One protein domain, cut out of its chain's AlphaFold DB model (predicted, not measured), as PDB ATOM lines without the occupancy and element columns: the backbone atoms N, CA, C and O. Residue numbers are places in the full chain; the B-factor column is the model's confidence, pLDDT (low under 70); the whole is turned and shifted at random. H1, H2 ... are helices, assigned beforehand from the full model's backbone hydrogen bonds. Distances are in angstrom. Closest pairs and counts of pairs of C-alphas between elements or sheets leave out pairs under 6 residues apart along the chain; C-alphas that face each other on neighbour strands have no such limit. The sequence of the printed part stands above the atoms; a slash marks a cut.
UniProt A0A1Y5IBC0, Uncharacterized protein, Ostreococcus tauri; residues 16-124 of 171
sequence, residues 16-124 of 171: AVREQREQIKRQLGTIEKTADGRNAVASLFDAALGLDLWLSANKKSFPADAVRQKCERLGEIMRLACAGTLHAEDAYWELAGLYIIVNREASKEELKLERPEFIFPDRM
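AT A GLANCE: This is residues 16 to 124 of the 171 residues of an uncharacterized protein of Ostreococcus tauri (UniProt A0A1Y5IBC0). Three helices, H2, H3 and H4, make a small up-and-down bundle, with H2 touching both others, and a fourth helix, H1, comes off one end as an arm whose residues 16 to 27 stick out free. After H4, the long unnamed stretch of residues 107 to 124 folds back along the bundle. The printed part has 109 residues with four named helices, in order H1, H2, H3, H4, and no named strand; its class is all helix. It is only just compact, close to loose, with a radius of gyration of the C-alphas of 15.6 A, and spans 43 by 35 by 22 A.

IN THESE COORDINATES: Find C-alpha 16 at (144.724, 190.333, 221.369); from there H1 runs through residues 16 to 34, 26.7 A long. H2 follows in residues 37 to 57, 30.8 A, and H3 in residues 64 to 82, 26.9 A. H4, residues 88 to 106, covers 26.1 A and ends at C-alpha 106, (151.430, 158.294, 234.505).

HOW THE PARTS SIT: H1 and H2 meet only through their tight link, and H1 is apart from H3 and H4. Look at Phe 45 and Met 78, 5.1 A between C-alphas: there H2 and H3, a helical hairpin, come closest, at a shallow tilt of 22 degrees, opposite ways. H2 touches H4, closest at the C-alphas of Val 41 and Ala 88, 6.4 A, at a shallow tilt of 30 degrees, the same way. H3 and H4 are close but not clearly touching, with the C-alphas of Ile 77 and Ala 91 closest at 6.9 A; they run opposite ways at a shallow tilt of 34.7 degrees, only just short of steep. Every O i to N i+4 pair is within hydrogen-bond range in H2, H3 and H4, and 14 of 15 in H1.

THE WHOLE: The C-alphas farthest apart, those of Lys 33 and Glu 110, are 45.9 A apart. The printed part has no cut and no long link. The mean pLDDT of the printed part is 71.2; look for values under 70 at residues 16 to 43, 84 and 116 to 124.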
ATOM      1  N   ALA A  16     144.231 191.699 221.551       49.62
ATOM      2  CA  ALA A  16     144.724 190.333 221.369       49.62
ATOM      3  C   ALA A  16     143.689 189.275 221.799       49.62
ATOM      4  O   ALA A  16     143.405 188.349 221.045       49.62
ATOM      5  N   VAL A  17     143.024 189.471 222.946       48.31
ATOM      6  CA  VAL A  17     141.949 188.576 223.425       48.31
ATOM      7  C   VAL A  17     140.740 188.576 222.481       48.31
ATOM      8  O   VAL A  17     140.108 187.543 222.253       48.31
ATOM      9  N   ARG A  18     140.391 189.733 221.904       56.47
ATOM     10  CA  ARG A  18     139.287 189.832 220.938       56.47
ATOM     11  C   ARG A  18     139.629 189.137 219.620       56.47
ATOM     12  O   ARG A  18     138.760 188.490 219.045       56.47
ATOM     13  N   GLU A  19     140.868 189.262 219.164       50.41
ATOM     14  CA  GLU A  19     141.358 188.626 217.942       50.41
ATOM     15  C   GLU A  19     141.447 187.103 218.097       50.41
ATOM     16  O   GLU A  19     140.927 186.388 217.244       50.41
ATOM     17  N   GLN A  20     141.935 186.609 219.243       46.59
ATOM     18  CA  GLN A  20     141.864 185.187 219.606       46.59
ATOM     19  C   GLN A  20     140.422 184.670 219.625       46.59
ATOM     20  O   GLN A  20     140.124 183.664 218.986       46.59
ATOM     21  N   ARG A  21     139.492 185.372 220.291       48.00
ATOM     22  CA  ARG A  21     138.076 184.960 220.334       48.00
ATOM     23  C   ARG A  21     137.433 184.908 218.949       48.00
ATOM     24  O   ARG A  21     136.649 184.007 218.673       48.00
ATOM     25  N   GLU A  22     137.745 185.852 218.068       59.00
ATOM     26  CA  GLU A  22     137.218 185.862 216.698       59.00
ATOM     27  C   GLU A  22     137.872 184.795 215.809       59.00
ATOM     28  O   GLU A  22     137.204 184.213 214.953       59.00
ATOM     29  N   GLN A  23     139.146 184.478 216.032       50.78
ATOM     30  CA  GLN A  23     139.841 183.398 215.337       50.78
ATOM     31  C   GLN A  23     139.302 182.022 215.761       50.78
ATOM     32  O   GLN A  23     139.016 181.197 214.891       50.78
ATOM     33  N   ILE A  24     139.028 181.830 217.057       50.28
ATOM     34  CA  ILE A  24     138.369 180.637 217.611       50.28
ATOM     35  C   ILE A  24     136.953 180.492 217.045       50.28
ATOM     36  O   ILE A  24     136.613 179.437 216.520       50.28
ATOM     37  N   LYS A  25     136.139 181.558 217.031       52.00
ATOM     38  CA  LYS A  25     134.798 181.520 216.414       52.00
ATOM     39  C   LYS A  25     134.831 181.147 214.931       52.00
ATOM     40  O   LYS A  25     133.966 180.410 214.464       52.00
ATOM     41  N   ARG A  26     135.816 181.640 214.171       49.62
ATOM     42  CA  ARG A  26     135.983 181.276 212.752       49.62
ATOM     43  C   ARG A  26     136.410 179.822 212.584       49.62
ATOM     44  O   ARG A  26     135.942 179.166 211.655       49.62
ATOM     45  N   GLN A  27     137.263 179.314 213.469       44.38
ATOM     46  CA  GLN A  27     137.653 177.906 213.483       44.38
ATOM     47  C   GLN A  27     136.464 177.009 213.849       44.38
ATOM     48  O   GLN A  27     136.179 176.078 213.103       44.38
ATOM     49  N   LEU A  28     135.691 177.348 214.884       44.22
ATOM     50  CA  LEU A  28     134.459 176.647 215.266       44.22
ATOM     51  C   LEU A  28     133.420 176.653 214.135       44.22
ATOM     52  O   LEU A  28     132.939 175.595 213.743       44.22
ATOM     53  N   GLY A  29     133.177 177.801 213.500       42.50
ATOM     54  CA  GLY A  29     132.272 177.890 212.348       42.50
ATOM     55  C   GLY A  29     132.778 177.169 211.088       42.50
ATOM     56  O   GLY A  29     131.995 176.880 210.186       42.50
ATOM     57  N   THR A  30     134.078 176.866 210.997       46.28
ATOM     58  CA  THR A  30     134.638 176.017 209.932       46.28
ATOM     59  C   THR A  30     134.473 174.542 210.286       46.28
ATOM     60  O   THR A  30     134.139 173.741 209.416       46.28
ATOM     61  N   ILE A  31     134.621 174.191 211.567       40.03
ATOM     62  CA  ILE A  31     134.412 172.846 212.115       40.03
ATOM     63  C   ILE A  31     132.949 172.418 211.970       40.03
ATOM     64  O   ILE A  31     132.707 171.325 211.470       40.03
ATOM     65  N   GLU A  32     131.993 173.287 212.294       42.66
ATOM     66  CA  GLU A  32     130.556 173.039 212.088       42.66
ATOM     67  C   GLU A  32     130.195 172.809 210.612       42.66
ATOM     68  O   GLU A  32     129.217 172.133 210.303       42.66
ATOM     69  N   LYS A  33     130.992 173.358 209.684       42.41
ATOM     70  CA  LYS A  33     130.777 173.240 208.234       42.41
ATOM     71  C   LYS A  33     131.513 172.070 207.578       42.41
ATOM     72  O   LYS A  33     131.179 171.733 206.446       42.41
ATOM     73  N   THR A  34     132.519 171.481 208.231       39.34
ATOM     74  CA  THR A  34     133.376 170.428 207.640       39.34
ATOM     75  C   THR A  34     133.373 169.108 208.399       39.34
ATOM     76  O   THR A  34     133.665 168.076 207.800       39.34
ATOM     77  N   ALA A  35     133.015 169.097 209.683       41.69
ATOM     78  CA  ALA A  35     132.768 167.877 210.434       41.69
ATOM     79  C   ALA A  35     131.258 167.697 210.600       41.69
ATOM     80  O   ALA A  35     130.581 168.569 211.137       41.69
ATOM     81  N   ASP A  36     130.729 166.549 210.180       47.19
ATOM     82  CA  ASP A  36     129.416 166.090 210.636       47.19
ATOM     83  C   ASP A  36     129.483 166.105 212.179       47.19
ATOM     84  O   ASP A  36     130.305 165.389 212.752       47.19
ATOM     85  N   GLY A  37     128.722 166.967 212.869       46.25
ATOM     86  CA  GLY A  37     128.844 167.181 214.327       46.25
ATOM     87  C   GLY A  37     128.732 165.891 215.155       46.25
ATOM     88  O   GLY A  37     129.261 165.794 216.262       46.25
ATOM     89  N   ARG A  38     128.141 164.853 214.555       47.94
ATOM     90  CA  ARG A  38     128.102 163.469 215.040       47.94
ATOM     91  C   ARG A  38     129.490 162.852 215.265       47.94
ATOM     92  O   ARG A  38     129.671 162.146 216.249       47.94
ATOM     93  N   ASN A  39     130.477 163.157 214.422       53.56
ATOM     94  CA  ASN A  39     131.837 162.622 214.544       53.56
ATOM     95  C   ASN A  39     132.601 163.243 215.724       53.56
ATOM     96  O   ASN A  39     133.361 162.550 216.389       53.56
ATOM     97  N   ALA A  40     132.380 164.530 216.020       59.06
ATOM     98  CA  ALA A  40     133.019 165.198 217.157       59.06
ATOM     99  C   ALA A  40     132.487 164.674 218.499       59.06
ATOM    100  O   ALA A  40     133.264 164.384 219.405       59.06
ATOM    101  N   VAL A  41     131.167 164.497 218.608       59.22
ATOM    102  CA  VAL A  41     130.531 163.928 219.806       59.22
ATOM    103  C   VAL A  41     130.957 162.472 220.022       59.22
ATOM    104  O   VAL A  41     131.225 162.089 221.157       59.22
ATOM    105  N   ALA A  42     131.098 161.683 218.950       59.28
ATOM    106  CA  ALA A  42     131.623 160.319 219.029       59.28
ATOM    107  C   ALA A  42     133.077 160.277 219.538       59.28
ATOM    108  O   ALA A  42     133.371 159.531 220.464       59.28
ATOM    109  N   SER A  43     133.965 161.144 219.038       67.50
ATOM    110  CA  SER A  43     135.342 161.228 219.553       67.50
ATOM    111  C   SER A  43     135.419 161.632 221.030       67.50
ATOM    112  O   SER A  43     136.289 161.154 221.754       67.50
ATOM    113  N   LEU A  44     134.527 162.512 221.495       73.88
ATOM    114  CA  LEU A  44     134.470 162.911 222.906       73.88
ATOM    115  C   LEU A  44     133.924 161.793 223.799       73.88
ATOM    116  O   LEU A  44     134.398 161.621 224.920       73.88
ATOM    117  N   PHE A  45     132.965 161.014 223.295       77.94
ATOM    118  CA  PHE A  45     132.504 159.796 223.955       77.94
ATOM    119  C   PHE A  45     133.656 158.799 224.129       77.94
ATOM    120  O   PHE A  45     133.894 158.337 225.244       77.94
ATOM    121  N   ASP A  46     134.411 158.526 223.062       75.56
ATOM    122  CA  ASP A  46     135.535 157.583 223.097       75.56
ATOM    123  C   ASP A  46     136.637 158.043 224.067       75.56
ATOM    124  O   ASP A  46     137.178 157.239 224.828       75.56
ATOM    125  N   ALA A  47     136.928 159.348 224.107       81.44
ATOM    126  CA  ALA A  47     137.878 159.923 225.057       81.44
ATOM    127  C   ALA A  47     137.397 159.802 226.515       81.44
ATOM    128  O   ALA A  47     138.185 159.454 227.399       81.44
ATOM    129  N   ALA A  48     136.109 160.056 226.776       86.19
ATOM    130  CA  ALA A  48     135.531 159.902 228.108       86.19
ATOM    131  C   ALA A  48     135.567 158.440 228.581       86.19
ATOM    132  O   ALA A  48     135.946 158.172 229.722       86.19
ATOM    133  N   LEU A  49     135.248 157.501 227.688       82.19
ATOM    134  CA  LEU A  49     135.332 156.067 227.950       82.19
ATOM    135  C   LEU A  49     136.775 155.626 228.236       82.19
ATOM    136  O   LEU A  49     137.023 154.908 229.203       82.19
ATOM    137  N   GLY A  50     137.736 156.076 227.428       83.12
ATOM    138  CA  GLY A  50     139.151 155.758 227.619       83.12
ATOM    139  C   GLY A  50     139.685 156.228 228.976       83.12
ATOM    140  O   GLY A  50     140.355 155.467 229.679       83.12
ATOM    141  N   LEU A  51     139.340 157.456 229.380       86.94
ATOM    142  CA  LEU A  51     139.705 158.008 230.688       86.94
ATOM    143  C   LEU A  51     139.062 157.237 231.846       86.94
ATOM    144  O   LEU A  51     139.731 156.983 232.849       86.94
ATOM    145  N   ASP A  52     137.796 156.844 231.708       89.19
ATOM    146  CA  ASP A  52     137.068 156.111 232.747       89.19
ATOM    147  C   ASP A  52     137.664 154.717 232.979       89.19
ATOM    148  O   ASP A  52     137.934 154.322 234.118       89.19
ATOM    149  N   LEU A  53     137.959 154.001 231.890       85.94
ATOM    150  CA  LEU A  53     138.603 152.690 231.937       85.94
ATOM    151  C   LEU A  53     140.001 152.775 232.553       85.94
ATOM    152  O   LEU A  53     140.348 151.957 233.410       85.94
ATOM    153  N   TRP A  54     140.786 153.783 232.166       87.81
ATOM    154  CA  TRP A  54     142.124 153.980 232.713       87.81
ATOM    155  C   TRP A  54     142.083 154.306 234.210       87.81
ATOM    156  O   TRP A  54     142.803 153.688 234.996       87.81
ATOM    157  N   LEU A  55     141.217 155.230 234.640       87.94
ATOM    158  CA  LEU A  55     141.065 155.569 236.059       87.94
ATOM    159  C   LEU A  55     140.580 154.368 236.873       87.94
ATOM    160  O   LEU A  55     141.094 154.110 237.959       87.94
ATOM    161  N   SER A  56     139.647 153.589 236.329       86.38
ATOM    162  CA  SER A  56     139.134 152.379 236.968       86.38
ATOM    163  C   SER A  56     140.203 151.299 237.139       86.38
ATOM    164  O   SER A  56     140.272 150.670 238.201       86.38
ATOM    165  N   ALA A  57     141.058 151.098 236.131       86.19
ATOM    166  CA  ALA A  57     142.177 150.158 236.191       86.19
ATOM    167  C   ALA A  57     143.223 150.584 237.235       86.19
ATOM    168  O   ALA A  57     143.750 149.749 237.973       86.19
ATOM    169  N   ASN A  58     143.453 151.892 237.358       85.38
ATOM    170  CA  ASN A  58     144.496 152.473 238.203       85.38
ATOM    171  C   ASN A  58     143.976 153.035 239.538       85.38
ATOM    172  O   ASN A  58     144.722 153.669 240.282       85.38
ATOM    173  N   LYS A  59     142.715 152.767 239.898       86.19
ATOM    174  CA  LYS A  59     142.025 153.373 241.053       86.19
ATOM    175  C   LYS A  59     142.710 153.188 242.406       86.19
ATOM    176  O   LYS A  59     142.429 153.932 243.334       86.19
ATOM    177  N   LYS A  60     143.578 152.180 242.543       87.62
ATOM    178  CA  LYS A  60     144.336 151.917 243.778       87.62
ATOM    179  C   LYS A  60     145.462 152.927 244.007       87.62
ATOM    180  O   LYS A  60     145.913 153.064 245.138       87.62
ATOM    181  N   SER A  61     145.901 153.609 242.952       85.38
ATOM    182  CA  SER A  61     146.977 154.601 242.991       85.38
ATOM    183  C   SER A  61     146.472 156.017 243.290       85.38
ATOM    184  O   SER A  61     147.272 156.942 243.378       85.38
ATOM    185  N   PHE A  62     145.157 156.195 243.462       84.81
ATOM    186  CA  PHE A  62     144.511 157.492 243.653       84.81
ATOM    187  C   PHE A  62     143.503 157.457 244.815       84.81
ATOM    188  O   PHE A  62     143.010 156.386 245.173       84.81
ATOM    189  N   PRO A  63     143.145 158.616 245.400       87.44
ATOM    190  CA  PRO A  63     142.091 158.692 246.409       87.44
ATOM    191  C   PRO A  63     140.739 158.209 245.861       87.44
ATOM    192  O   PRO A  63     140.279 158.682 244.821       87.44
ATOM    193  N   ALA A  64     140.081 157.296 246.583       83.62
ATOM    194  CA  ALA A  64     138.861 156.629 246.119       83.62
ATOM    195  C   ALA A  64     137.716 157.604 245.790       83.62
ATOM    196  O   ALA A  64     137.025 157.424 244.787       83.62
ATOM    197  N   ASP A  65     137.548 158.658 246.591       86.75
ATOM    198  CA  ASP A  65     136.512 159.671 246.366       86.75
ATOM    199  C   ASP A  65     136.766 160.505 245.110       86.75
ATOM    200  O   ASP A  65     135.835 160.763 244.346       86.75
ATOM    201  N   ALA A  66     138.028 160.859 244.847       84.75
ATOM    202  CA  ALA A  66     138.410 161.589 243.643       84.75
ATOM    203  C   ALA A  66     138.186 160.737 242.385       84.75
ATOM    204  O   ALA A  66     137.645 161.231 241.396       84.75
ATOM    205  N   VAL A  67     138.544 159.447 242.433       85.06
ATOM    206  CA  VAL A  67     138.289 158.508 241.328       85.06
ATOM    207  C   VAL A  67     136.792 158.378 241.075       85.06
ATOM    208  O   VAL A  67     136.359 158.539 239.939       85.06
ATOM    209  N   ARG A  68     135.993 158.159 242.127       89.19
ATOM    210  CA  ARG A  68     134.534 158.050 242.014       89.19
ATOM    211  C   ARG A  68     133.925 159.288 241.358       89.19
ATOM    212  O   ARG A  68     133.208 159.145 240.375       89.19
ATOM    213  N   GLN A  69     134.259 160.485 241.843       90.25
ATOM    214  CA  GLN A  69     133.726 161.734 241.298       90.25
ATOM    215  C   GLN A  69     134.084 161.915 239.813       90.25
ATOM    216  O   GLN A  69     133.259 162.368 239.019       90.25
ATOM    217  N   LYS A  70     135.315 161.563 239.417       88.75
ATOM    218  CA  LYS A  70     135.751 161.669 238.018       88.75
ATOM    219  C   LYS A  70     135.067 160.637 237.124       88.75
ATOM    220  O   LYS A  70     134.584 161.022 236.066       88.75
ATOM    221  N   CYS A  71     134.951 159.387 237.559       90.25
ATOM    222  CA  CYS A  71     134.216 158.351 236.830       90.25
ATOM    223  C   CYS A  71     132.726 158.700 236.671       90.25
ATOM    224  O   CYS A  71     132.176 158.570 235.581       90.25
ATOM    225  N   GLU A  72     132.074 159.225 237.715       91.38
ATOM    226  CA  GLU A  72     130.679 159.691 237.637       91.38
ATOM    227  C   GLU A  72     130.508 160.786 236.577       91.38
ATOM    228  O   GLU A  72     129.595 160.726 235.748       91.38
ATOM    229  N   ARG A  73     131.428 161.755 236.549       92.94
ATOM    230  CA  ARG A  73     131.392 162.847 235.577       92.94
ATOM    231  C   ARG A  73     131.686 162.387 234.144       92.94
ATOM    232  O   ARG A  73     131.015 162.829 233.213       92.94
ATOM    233  N   LEU A  74     132.628 161.463 233.957       92.00
ATOM    234  CA  LEU A  74     132.890 160.827 232.658       92.00
ATOM    235  C   LEU A  74     131.669 160.030 232.167       92.00
ATOM    236  O   LEU A  74     131.296 160.129 230.996       92.00
ATOM    237  N   GLY A  75     130.990 159.325 233.078       86.94
ATOM    238  CA  GLY A  75     129.695 158.680 232.849       86.94
ATOM    239  C   GLY A  75     128.623 159.647 232.351       86.94
ATOM    240  O   GLY A  75     127.894 159.350 231.402       86.94
ATOM    241  N   GLU A  76     128.548 160.836 232.947       91.62
ATOM    242  CA  GLU A  76     127.615 161.873 232.519       91.62
ATOM    243  C   GLU A  76     127.927 162.402 231.111       91.62
ATOM    244  O   GLU A  76     127.010 162.522 230.296       91.62
ATOM    245  N   ILE A  77     129.202 162.653 230.796       86.19
ATOM    246  CA  ILE A  77     129.638 163.079 229.456       86.19
ATOM    247  C   ILE A  77     129.247 162.032 228.405       86.19
ATOM    248  O   ILE A  77     128.637 162.380 227.392       86.19
ATOM    249  N   MET A  78     129.517 160.749 228.667       84.00
ATOM    250  CA  MET A  78     129.123 159.649 227.782       84.00
ATOM    251  C   MET A  78     127.603 159.597 227.575       84.00
ATOM    252  O   MET A  78     127.127 159.493 226.443       84.00
ATOM    253  N   ARG A  79     126.817 159.739 228.651       84.44
ATOM    254  CA  ARG A  79     125.348 159.761 228.579       84.44
ATOM    255  C   ARG A  79     124.834 160.925 227.728       84.44
ATOM    256  O   ARG A  79     123.945 160.729 226.900       84.44
ATOM    257  N   LEU A  80     125.373 162.128 227.931       78.31
ATOM    258  CA  LEU A  80     125.007 163.326 227.168       78.31
ATOM    259  C   LEU A  80     125.399 163.198 225.690       78.31
ATOM    260  O   LEU A  80     124.649 163.649 224.823       78.31
ATOM    261  N   ALA A  81     126.531 162.549 225.395       73.31
ATOM    262  CA  ALA A  81     126.958 162.253 224.032       73.31
ATOM    263  C   ALA A  81     125.968 161.313 223.326       73.31
ATOM    264  O   ALA A  81     125.488 161.635 222.240       73.31
ATOM    265  N   CYS A  82     125.587 160.202 223.970       74.62
ATOM    266  CA  CYS A  82     124.589 159.268 223.438       74.62
ATOM    267  C   CYS A  82     123.210 159.914 223.251       74.62
ATOM    268  O   CYS A  82     122.494 159.575 222.310       74.62
ATOM    269  N   ALA A  83     122.835 160.844 224.132       76.31
ATOM    270  CA  ALA A  83     121.584 161.591 224.034       76.31
ATOM    271  C   ALA A  83     121.611 162.698 222.960       76.31
ATOM    272  O   ALA A  83     120.569 163.279 222.665       76.31
ATOM    273  N   GLY A  84     122.779 163.015 222.386       69.62
ATOM    274  CA  GLY A  84     122.941 164.109 221.425       69.62
ATOM    275  C   GLY A  84     122.800 165.505 222.040       69.62
ATOM    276  O   GLY A  84     122.589 166.472 221.315       69.62
ATOM    277  N   THR A  85     122.904 165.620 223.367       77.81
ATOM    278  CA  THR A  85     122.745 166.877 224.121       77.81
ATOM    279  C   THR A  85     124.062 167.380 224.711       77.81
ATOM    280  O   THR A  85     124.060 168.270 225.558       77.81
ATOM    281  N   LEU A  86     125.189 166.776 224.331       77.00
ATOM    282  CA  LEU A  86     126.504 167.167 224.822       77.00
ATOM    283  C   LEU A  86     126.930 168.511 224.223       77.00
ATOM    284  O   LEU A  86     127.001 168.656 223.003       77.00
ATOM    285  N   HIS A  87     127.302 169.459 225.083       80.00
ATOM    286  CA  HIS A  87     128.012 170.657 224.646       80.00
ATOM    287  C   HIS A  87     129.476 170.293 224.363       80.00
ATOM    288  O   HIS A  87     130.265 170.066 225.282       80.00
ATOM    289  N   ALA A  88     129.819 170.158 223.081       70.12
ATOM    290  CA  ALA A  88     131.091 169.576 222.657       70.12
ATOM    291  C   ALA A  88     132.321 170.378 223.120       70.12
ATOM    292  O   ALA A  88     133.344 169.781 223.437       70.12
ATOM    293  N   GLU A  89     132.223 171.710 223.178       72.19
ATOM    294  CA  GLU A  89     133.329 172.575 223.608       72.19
ATOM    295  C   GLU A  89     133.654 172.382 225.094       72.19
ATOM    296  O   GLU A  89     134.806 172.127 225.444       72.19
ATOM    297  N   ASP A  90     132.641 172.407 225.961       77.31
ATOM    298  CA  ASP A  90     132.835 172.251 227.409       77.31
ATOM    299  C   ASP A  90     133.398 170.866 227.732       77.31
ATOM    300  O   ASP A  90     134.352 170.727 228.497       77.31
ATOM    301  N   ALA A  91     132.837 169.837 227.090       77.69
ATOM    302  CA  ALA A  91     133.286 168.463 227.251       77.69
ATOM    303  C   ALA A  91     134.727 168.273 226.767       77.69
ATOM    304  O   ALA A  91     135.504 167.574 227.413       77.69
ATOM    305  N   TYR A  92     135.111 168.912 225.660       77.44
ATOM    306  CA  TYR A  92     136.483 168.867 225.169       77.44
ATOM    307  C   TYR A  92     137.467 169.435 226.196       77.44
ATOM    308  O   TYR A  92     138.446 168.767 226.530       77.44
ATOM    309  N   TRP A  93     137.201 170.629 226.734       78.25
ATOM    310  CA  TRP A  93     138.076 171.265 227.723       78.25
ATOM    311  C   TRP A  93     138.185 170.460 229.013       78.25
ATOM    312  O   TRP A  93     139.278 170.291 229.559       78.25
ATOM    313  N   GLU A  94     137.063 169.919 229.476       84.75
ATOM    314  CA  GLU A  94     137.023 169.086 230.669       84.75
ATOM    315  C   GLU A  94     137.847 167.798 230.498       84.75
ATOM    316  O   GLU A  94     138.682 167.469 231.350       84.75
ATOM    317  N   LEU A  95     137.666 167.096 229.375       83.94
ATOM    318  CA  LEU A  95     138.394 165.864 229.075       83.94
ATOM    319  C   LEU A  95     139.884 166.125 228.813       83.94
ATOM    320  O   LEU A  95     140.722 165.350 229.272       83.94
ATOM    321  N   ALA A  96     140.231 167.227 228.142       78.06
ATOM    322  CA  ALA A  96     141.619 167.617 227.893       78.06
ATOM    323  C   ALA A  96     142.362 167.908 229.206       78.06
ATOM    324  O   ALA A  96     143.479 167.427 229.411       78.06
ATOM    325  N   GLY A  97     141.726 168.633 230.133       78.88
ATOM    326  CA  GLY A  97     142.293 168.895 231.456       78.88
ATOM    327  C   GLY A  97     142.553 167.609 232.241       78.88
ATOM    328  O   GLY A  97     143.633 167.428 232.811       78.88
ATOM    329  N   LEU A  98     141.599 166.672 232.227       83.19
ATOM    330  CA  LEU A  98     141.773 165.384 232.896       83.19
ATOM    331  C   LEU A  98     142.863 164.528 232.234       83.19
ATOM    332  O   LEU A  98     143.670 163.921 232.936       83.19
ATOM    333  N   TYR A  99     142.936 164.525 230.904       81.44
ATOM    334  CA  TYR A  99     143.966 163.819 230.145       81.44
ATOM    335  C   TYR A  99     145.383 164.311 230.469       81.44
ATOM    336  O   TYR A  99     146.297 163.498 230.615       81.44
ATOM    337  N   ILE A 100     145.574 165.625 230.643       77.69
ATOM    338  CA  ILE A 100     146.859 166.206 231.067       77.69
ATOM    339  C   ILE A 100     147.246 165.703 232.457       77.69
ATOM    340  O   ILE A 100     148.387 165.283 232.666       77.69
ATOM    341  N   ILE A 101     146.304 165.714 233.405       78.56
ATOM    342  CA  ILE A 101     146.548 165.222 234.766       78.56
ATOM    343  C   ILE A 101     146.940 163.744 234.715       78.56
ATOM    344  O   ILE A 101     147.982 163.380 235.248       78.56
ATOM    345  N   VAL A 102     146.164 162.914 234.017       80.19
ATOM    346  CA  VAL A 102     146.444 161.481 233.862       80.19
ATOM    347  C   VAL A 102     147.829 161.240 233.257       80.19
ATOM    348  O   VAL A 102     148.588 160.443 233.797       80.19
ATOM    349  N   ASN A 103     148.210 161.956 232.195       76.75
ATOM    350  CA  ASN A 103     149.541 161.816 231.589       76.75
ATOM    351  C   ASN A 103     150.678 162.247 232.518       76.75
ATOM    352  O   ASN A 103     151.743 161.622 232.529       76.75
ATOM    353  N   ARG A 104     150.467 163.312 233.299       78.00
ATOM    354  CA  ARG A 104     151.432 163.767 234.299       78.00
ATOM    355  C   ARG A 104     151.618 162.714 235.387       78.00
ATOM    356  O   ARG A 104     152.752 162.378 235.702       78.00
ATOM    357  N   GLU A 105     150.527 162.183 235.932       77.81
ATOM    358  CA  GLU A 105     150.583 161.142 236.962       77.81
ATOM    359  C   GLU A 105     151.171 159.836 236.404       77.81
ATOM    360  O   GLU A 105     152.015 159.224 237.046       77.81
ATOM    361  N   ALA A 106     150.838 159.455 235.169       78.94
ATOM    362  CA  ALA A 106     151.430 158.294 234.505       78.94
ATOM    363  C   ALA A 106     152.931 158.446 234.201       78.94
ATOM    364  O   ALA A 106     153.621 157.460 233.972       78.94
ATOM    365  N   SER A 107     153.453 159.676 234.192       78.31
ATOM    366  CA  SER A 107     154.884 159.939 233.997       78.31
ATOM    367  C   SER A 107     155.691 159.899 235.301       78.31
ATOM    368  O   SER A 107     156.912 160.025 235.251       78.31
ATOM    369  N   LYS A 108     155.038 159.725 236.456       79.12
ATOM    370  CA  LYS A 108     155.699 159.551 237.753       79.12
ATOM    371  C   LYS A 108     156.125 158.095 237.929       79.12
ATOM    372  O   LYS A 108     155.282 157.207 238.073       79.12
ATOM    373  N   GLU A 109     157.433 157.843 237.928       77.69
ATOM    374  CA  GLU A 109     158.002 156.490 238.028       77.69
ATOM    375  C   GLU A 109     157.582 155.769 239.319       77.69
ATOM    376  O   GLU A 109     157.389 154.551 239.329       77.69
ATOM    377  N   GLU A 110     157.374 156.519 240.403       81.31
ATOM    378  CA  GLU A 110     156.956 156.003 241.704       81.31
ATOM    379  C   GLU A 110     155.547 155.396 241.702       81.31
ATOM    380  O   GLU A 110     155.272 154.492 242.495       81.31
ATOM    381  N   LEU A 111     154.669 155.844 240.796       72.88
ATOM    382  CA  LEU A 111     153.294 155.354 240.698       72.88
ATOM    383  C   LEU A 111     153.180 154.079 239.848       72.88
ATOM    384  O   LEU A 111     152.172 153.381 239.954       72.88
ATOM    385  N   LYS A 112     154.210 153.749 239.047       81.12
ATOM    386  CA  LYS A 112     154.267 152.558 238.172       81.12
ATOM    387  C   LYS A 112     153.011 152.381 237.311       81.12
ATOM    388  O   LYS A 112     152.492 151.275 237.173       81.12
ATOM    389  N   LEU A 113     152.507 153.487 236.780       79.00
ATOM    390  CA  LEU A 113     151.296 153.518 235.974       79.00
ATOM    391  C   LEU A 113     151.648 153.410 234.495       79.00
ATOM    392  O   LEU A 113     152.606 154.021 234.024       79.00
ATOM    393  N   GLU A 114     150.838 152.668 233.752       74.12
ATOM    394  CA  GLU A 114     150.919 152.667 232.296       74.12
ATOM    395  C   GLU A 114     150.284 153.942 231.744       74.12
ATOM    396  O   GLU A 114     149.273 154.431 232.259       74.12
ATOM    397  N   ARG A 115     150.876 154.500 230.687       70.69
ATOM    398  CA  ARG A 115     150.285 155.657 230.014       70.69
ATOM    399  C   ARG A 115     148.964 155.262 229.352       70.69
ATOM    400  O   ARG A 115     148.856 154.153 228.838       70.69
ATOM    401  N   PRO A 116     147.964 156.154 229.349       68.62
ATOM    402  CA  PRO A 116     146.734 155.904 228.612       68.62
ATOM    403  C   PRO A 116     147.020 155.714 227.113       68.62
ATOM    404  O   PRO A 116     147.675 156.552 226.500       68.62
ATOM    405  N   GLU A 117     146.505 154.632 226.524       59.62
ATOM    406  CA  GLU A 117     146.681 154.305 225.096       59.62
ATOM    407  C   GLU A 117     145.520 154.777 224.200       59.62
ATOM    408  O   GLU A 117     145.512 154.521 222.997       59.62
ATOM    409  N   PHE A 118     144.515 155.462 224.751       62.34
ATOM    410  CA  PHE A 118     143.382 155.928 223.951       62.34
ATOM    411  C   PHE A 118     143.732 157.190 223.153       62.34
ATOM    412  O   PHE A 118     144.405 158.102 223.634       62.34
ATOM    413  N   ILE A 119     143.233 157.246 221.918       53.41
ATOM    414  CA  ILE A 119     143.433 158.377 221.015       53.41
ATOM    415  C   ILE A 119     142.524 159.515 221.480       53.41
ATOM    416  O   ILE A 119     141.318 159.505 221.233       53.41
ATOM    417  N   PHE A 120     143.100 160.509 222.152       58.00
ATOM    418  CA  PHE A 120     142.437 161.802 222.273       58.00
ATOM    419  C   PHE A 120     142.351 162.414 220.868       58.00
ATOM    420  O   PHE A 120     143.336 162.324 220.132       58.00
ATOM    421  N   PRO A 121     141.212 162.991 220.444       54.69
ATOM    422  CA  PRO A 121     141.095 163.542 219.101       54.69
ATOM    423  C   PRO A 121     142.251 164.509 218.813       54.69
ATOM    424  O   PRO A 121     142.408 165.515 219.500       54.69
ATOM    425  N   ASP A 122     143.031 164.197 217.772       45.25
ATOM    426  CA  ASP A 122     144.299 164.831 217.355       45.25
ATOM    427  C   ASP A 122     144.165 166.298 216.887       45.25
ATOM    428  O   ASP A 122     145.030 166.876 216.228       45.25
ATOM    429  N   ARG A 123     143.052 166.949 217.224       44.81
ATOM    430  CA  ARG A 123     142.926 168.395 217.113       44.81
ATOM    431  C   ARG A 123     143.658 168.964 218.306       44.81
ATOM    432  O   ARG A 123     143.074 168.993 219.385       44.81
ATOM    433  N   MET A 124     144.934 169.298 218.070       37.84
ATOM    434  CA  MET A 124     145.871 169.967 218.974       37.84
ATOM    435  C   MET A 124     145.220 170.301 220.308       37.84
ATOM    436  O   MET A 124     144.393 171.214 220.358       37.84
TER     437      MET A 124